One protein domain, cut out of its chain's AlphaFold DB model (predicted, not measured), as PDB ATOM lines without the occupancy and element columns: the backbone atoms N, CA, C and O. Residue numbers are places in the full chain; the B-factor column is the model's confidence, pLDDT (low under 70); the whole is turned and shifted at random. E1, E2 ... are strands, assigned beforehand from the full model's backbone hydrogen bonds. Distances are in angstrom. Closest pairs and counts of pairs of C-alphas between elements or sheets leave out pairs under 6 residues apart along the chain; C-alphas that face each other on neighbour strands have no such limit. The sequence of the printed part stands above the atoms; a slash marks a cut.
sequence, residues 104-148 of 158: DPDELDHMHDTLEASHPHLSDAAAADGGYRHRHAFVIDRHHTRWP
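AT A GLANCE: This is residues 104 to 148 of the 158 residues of an uncharacterized protein of Rhizobium sp. Root651 (UniProt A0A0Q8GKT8). This part has little regular structure: a small, twisted sheet of three strands, with the long loop 113 to 125 and the turn near Arg 142 both swinging to one side of it. The printed part has 45 residues with three named strands, E1, E2 and E3, all strand by class, and no named helix; the antiparallel order is E1, E3, E2. It is compact, with a radius of gyration of the C-alphas of 10.2 A, and only just elongated, spanning 28 by 18 by 17 A.

HOW THE PARTS SIT: E1, residues 107 to 112, is antiparallel to inner strand E3, residues 131 to 137, at 156 degrees; N 112 and O 132 are 2.9 A apart. E2, residues 126 to 128, forms a hairpin with E3; N 126 and O 133 are 2.8 A apart.

IN THESE COORDINATES: E1 starts at C-alpha 107 (28.030, 70.329, 4.904) and measures 15.4 A, E2 6.3 A. E3, 19.2 A, ends at C-alpha 137 (29.707, 73.062, 2.174).

THE WHOLE: The farthest C-alphas, of Asp 104 and Ser 118, are 30.2 A apart. The printed part has no cut; the link E1 to E2 is long. No printed residue is under 70 in pLDDT.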
ATOM      1  N   ASP A 104      32.956  61.886   4.611       70.44
ATOM      2  CA  ASP A 104      33.138  63.242   5.128       70.44
ATOM      3  C   ASP A 104      31.841  64.020   4.843       70.44
ATOM      4  O   ASP A 104      31.392  64.024   3.695       70.44
ATOM      5  N   PRO A 105      31.138  64.566   5.852       72.38
ATOM      6  CA  PRO A 105      29.920  65.327   5.607       72.38
ATOM      7  C   PRO A 105      30.234  66.579   4.785       72.38
ATOM      8  O   PRO A 105      30.913  67.478   5.273       72.38
ATOM      9  N   ASP A 106      29.671  66.649   3.574       71.69
ATOM     10  CA  ASP A 106      29.869  67.781   2.662       71.69
ATOM     11  C   ASP A 106      29.514  69.115   3.331       71.69
ATOM     12  O   ASP A 106      30.222  70.097   3.152       71.69
ATOM     13  N   GLU A 107      28.464  69.143   4.161       79.00
ATOM     14  CA  GLU A 107      28.030  70.329   4.904       79.00
ATOM     15  C   GLU A 107      28.310  70.225   6.407       79.00
ATOM     16  O   GLU A 107      27.794  69.329   7.086       79.00
ATOM     17  N   LEU A 108      29.020  71.216   6.954       77.75
ATOM     18  CA  LEU A 108      29.286  71.324   8.389       77.75
ATOM     19  C   LEU A 108      28.530  72.491   9.023       77.75
ATOM     20  O   LEU A 108      28.593  73.633   8.565       77.75
ATOM     21  N   ASP A 109      27.857  72.196  10.134       80.44
ATOM     22  CA  ASP A 109      27.254  73.210  10.995       80.44
ATOM     23  C   ASP A 109      28.347  73.889  11.832       80.44
ATOM     24  O   ASP A 109      29.060  73.234  12.602       80.44
ATOM     25  N   HIS A 110      28.499  75.202  11.677       80.50
ATOM     26  CA  HIS A 110      29.496  75.982  12.402       80.50
ATOM     27  C   HIS A 110      28.983  77.390  12.734       80.50
ATOM     28  O   HIS A 110      27.915  77.822  12.303       80.50
ATOM     29  N   MET A 111      29.724  78.094  13.595       81.06
ATOM     30  CA  MET A 111      29.321  79.392  14.136       81.06
ATOM     31  C   MET A 111      30.403  80.432  13.880       81.06
ATOM     32  O   MET A 111      31.581  80.158  14.112       81.06
ATOM     33  N   HIS A 112      29.989  81.623  13.458       79.94
ATOM     34  CA  HIS A 112      30.840  82.805  13.439       79.94
ATOM     35  C   HIS A 112      30.479  83.718  14.609       79.94
ATOM     36  O   HIS A 112      29.329  84.123  14.764       79.94
ATOM     37  N   ASP A 113      31.478  84.036  15.421       81.06
ATOM     38  CA  ASP A 113      31.412  84.929  16.583       81.06
ATOM     39  C   ASP A 113      31.907  86.354  16.271       81.06
ATOM     40  O   ASP A 113      31.662  87.288  17.029       81.06
ATOM     41  N   THR A 114      32.603  86.522  15.145       76.94
ATOM     42  CA  THR A 114      33.374  87.725  14.787       76.94
ATOM     43  C   THR A 114      32.854  88.459  13.551       76.94
ATOM     44  O   THR A 114      33.267  89.589  13.300       76.94
ATOM     45  N   LEU A 115      31.955  87.845  12.775       80.75
ATOM     46  CA  LEU A 115      31.356  88.468  11.592       80.75
ATOM     47  C   LEU A 115      30.176  89.364  11.983       80.75
ATOM     48  O   LEU A 115      29.347  88.998  12.816       80.75
ATOM     49  N   GLU A 116      30.084  90.527  11.341       81.62
ATOM     50  CA  GLU A 116      28.951  91.434  11.519       81.62
ATOM     51  C   GLU A 116      27.653  90.830  10.971       81.62
ATOM     52  O   GLU A 116      27.648  90.180   9.930       81.62
ATOM     53  N   ALA A 117      26.528  91.144  11.619       79.12
ATOM     54  CA  ALA A 117      25.194  90.639  11.280       79.12
ATOM     55  C   ALA A 117      24.767  90.843   9.814       79.12
ATOM     56  O   ALA A 117      23.924  90.110   9.307       79.12
ATOM     57  N   SER A 118      25.305  91.872   9.152       80.44
ATOM     58  CA  SER A 118      24.964  92.234   7.770       80.44
ATOM     59  C   SER A 118      25.874  91.586   6.721       80.44
ATOM     60  O   SER A 118      25.698  91.821   5.525       80.44
ATOM     61  N   HIS A 119      26.859  90.787   7.146       81.00
ATOM     62  CA  HIS A 119      27.834  90.200   6.240       81.00
ATOM     63  C   HIS A 119      27.148  89.216   5.271       81.00
ATOM     64  O   HIS A 119      26.423  88.335   5.736       81.00
ATOM     65  N   PRO A 120      27.397  89.292   3.945       83.81
ATOM     66  CA  PRO A 120      26.729  88.437   2.955       83.81
ATOM     67  C   PRO A 120      26.837  86.931   3.241       83.81
ATOM     68  O   PRO A 120      25.906  86.186   2.973       83.81
ATOM     69  N   HIS A 121      27.950  86.504   3.843       82.75
ATOM     70  CA  HIS A 121      28.212  85.117   4.270       82.75
ATOM     71  C   HIS A 121      27.249  84.577   5.345       82.75
ATOM     72  O   HIS A 121      27.192  83.375   5.572       82.75
ATOM     73  N   LEU A 122      26.508  85.454   6.028       81.75
ATOM     74  CA  LEU A 122      25.539  85.104   7.072       81.75
ATOM     75  C   LEU A 122      24.080  85.170   6.587       81.75
ATOM     76  O   LEU A 122      23.172  85.160   7.417       81.75
ATOM     77  N   SER A 123      23.832  85.240   5.273       78.88
ATOM     78  CA  SER A 123      22.483  85.413   4.703       78.88
ATOM     79  C   SER A 123      21.462  84.373   5.172       78.88
ATOM     80  O   SER A 123      20.298  84.716   5.364       78.88
ATOM     81  N   ASP A 124      21.910  83.138   5.408       79.19
ATOM     82  CA  ASP A 124      21.080  82.007   5.848       79.19
ATOM     83  C   ASP A 124      21.357  81.596   7.309       79.19
ATOM     84  O   ASP A 124      21.036  80.483   7.733       79.19
ATOM     85  N   ALA A 125      21.989  82.475   8.095       80.50
ATOM     86  CA  ALA A 125      22.391  82.169   9.460       80.50
ATOM     87  C   ALA A 125      21.281  82.421  10.489       80.50
ATOM     88  O   ALA A 125      20.590  83.439  10.473       80.50
ATOM     89  N   ALA A 126      21.163  81.515  11.459       80.81
ATOM     90  CA  ALA A 126      20.326  81.696  12.637       80.81
ATOM     91  C   ALA A 126      21.146  82.312  13.781       80.81
ATOM     92  O   ALA A 126      22.278  81.897  14.048       80.81
ATOM     93  N   ALA A 127      20.564  83.278  14.495       80.31
ATOM     94  CA  ALA A 127      21.170  83.808  15.712       80.31
ATOM     95  C   ALA A 127      21.284  82.697  16.770       80.31
ATOM     96  O   ALA A 127      20.315  81.986  17.048       80.31
ATOM     97  N   ALA A 128      22.469  82.550  17.353       79.31
ATOM     98  CA  ALA A 128      22.777  81.583  18.395       79.31
ATOM     99  C   ALA A 128      23.500  82.276  19.559       79.31
ATOM    100  O   ALA A 128      23.960  83.412  19.446       79.31
ATOM    101  N   ASP A 129      23.595  81.589  20.694       74.06
ATOM    102  CA  ASP A 129      24.247  82.145  21.877       74.06
ATOM    103  C   ASP A 129      25.751  82.337  21.601       74.06
ATOM    104  O   ASP A 129      26.492  81.370  21.410       74.06
ATOM    105  N   GLY A 130      26.183  83.598  21.506       75.25
ATOM    106  CA  GLY A 130      27.562  83.972  21.181       75.25
ATOM    107  C   GLY A 130      27.898  84.125  19.689       75.25
ATOM    108  O   GLY A 130      29.081  84.224  19.374       75.25
ATOM    109  N   GLY A 131      26.919  84.162  18.773       81.75
ATOM    110  CA  GLY A 131      27.187  84.460  17.358       81.75
ATOM    111  C   GLY A 131      26.091  84.033  16.377       81.75
ATOM    112  O   GLY A 131      24.912  83.947  16.717       81.75
ATOM    113  N   TYR A 132      26.492  83.741  15.141       81.25
ATOM    114  CA  TYR A 132      25.609  83.308  14.055       81.25
ATOM    115  C   TYR A 132      25.949  81.885  13.621       81.25
ATOM    116  O   TYR A 132      27.071  81.613  13.186       81.25
ATOM    117  N   ARG A 133      24.984  80.969  13.743       82.38
ATOM    118  CA  ARG A 133      25.105  79.568  13.326       82.38
ATOM    119  C   ARG A 133      24.563  79.404  11.916       82.38
ATOM    120  O   ARG A 133      23.448  79.835  11.635       82.38
ATOM    121  N   HIS A 134      25.315  78.737  11.054       84.00
ATOM    122  CA  HIS A 134      24.846  78.378   9.723       84.00
ATOM    123  C   HIS A 134      25.558  77.114   9.225       84.00
ATOM    124  O   HIS A 134      26.565  76.675   9.787       84.00
ATOM    125  N   ARG A 135      25.003  76.519   8.168       80.62
ATOM    126  CA  ARG A 135      25.441  75.247   7.598       80.62
ATOM    127  C   ARG A 135      25.593  75.395   6.088       80.62
ATOM    128  O   ARG A 135      24.646  75.801   5.425       80.62
ATOM    129  N   HIS A 136      26.761  75.048   5.564       79.81
ATOM    130  CA  HIS A 136      27.031  74.967   4.129       79.81
ATOM    131  C   HIS A 136      28.218  74.037   3.867       79.81
ATOM    132  O   HIS A 136      28.828  73.534   4.818       79.81
ATOM    133  N   ALA A 137      28.549  73.838   2.589       78.12
ATOM    134  CA  ALA A 137      29.707  73.062   2.174       78.12
ATOM    135  C   ALA A 137      31.010  73.662   2.720       78.12
ATOM    136  O   ALA A 137      31.363  74.781   2.353       78.12
ATOM    137  N   PHE A 138      31.689  72.968   3.635       76.38
ATOM    138  CA  PHE A 138      32.825  73.557   4.350       76.38
ATOM    139  C   PHE A 138      34.119  73.375   3.558       76.38
ATOM    140  O   PHE A 138      34.609  72.260   3.386       76.38
ATOM    141  N   VAL A 139      34.697  74.486   3.113       78.75
ATOM    142  CA  VAL A 139      35.929  74.527   2.321       78.75
ATOM    143  C   VAL A 139      36.925  75.421   3.045       78.75
ATOM    144  O   VAL A 139      36.542  76.443   3.600       78.75
ATOM    145  N   ILE A 140      38.207  75.043   3.062       81.00
ATOM    146  CA  ILE A 140      39.236  75.913   3.637       81.00
ATOM    147  C   ILE A 140      39.453  77.108   2.708       81.00
ATOM    148  O   ILE A 140      40.070  76.968   1.654       81.00
ATOM    149  N   ASP A 141      38.957  78.272   3.119       79.62
ATOM    150  CA  ASP A 141      39.007  79.521   2.362       79.62
ATOM    151  C   ASP A 141      39.432  80.714   3.251       79.62
ATOM    152  O   ASP A 141      40.011  80.555   4.333       79.62
ATOM    153  N   ARG A 142      39.177  81.946   2.792       81.12
ATOM    154  CA  ARG A 142      39.513  83.173   3.535       81.12
ATOM    155  C   ARG A 142      38.692  83.374   4.811       81.12
ATOM    156  O   ARG A 142      39.196  83.992   5.748       81.12
ATOM    157  N   HIS A 143      37.452  82.899   4.845       80.38
ATOM    158  CA  HIS A 143      36.565  82.958   6.006       80.38
ATOM    159  C   HIS A 143      36.720  81.716   6.904       80.38
ATOM    160  O   HIS A 143      36.464  81.789   8.109       80.38
ATOM    161  N   HIS A 144      37.228  80.612   6.351       82.00
ATOM    162  CA  HIS A 144      37.381  79.309   6.992       82.00
ATOM    163  C   HIS A 144      38.817  78.788   6.909       82.00
ATOM    164  O   HIS A 144      39.104  77.760   6.311       82.00
ATOM    165  N   THR A 145      39.762  79.455   7.568       81.94
ATOM    166  CA  THR A 145      41.189  79.071   7.493       81.94
ATOM    167  C   THR A 145      41.549  77.783   8.242       81.94
ATOM    168  O   THR A 145      42.662  77.270   8.116       81.94
ATOM    169  N   ARG A 146      40.631  77.265   9.063       80.62
ATOM    170  CA  ARG A 146      40.819  76.061   9.875       80.62
ATOM    171  C   ARG A 146      39.531  75.264   9.954       80.62
ATOM    172  O   ARG A 146      38.444  75.838   9.972       80.62
ATOM    173  N   TRP A 147      39.675  73.952  10.103       78.50
ATOM    174  CA  TRP A 147      38.543  73.078  10.383       78.50
ATOM    175  C   TRP A 147      37.860  73.471  11.703       78.50
ATOM    176  O   TRP A 147      38.558  73.821  12.668       78.50
ATOM    177  N   PRO A 148      36.520  73.427  11.789       75.06
ATOM    178  CA  PRO A 148      35.821  73.759  13.016       75.06
ATOM    179  C   PRO A 148      36.127  72.692  14.071       75.06
ATOM    180  O   PRO A 148      35.972  71.493  13.840       75.06
TER     181      PRO A 148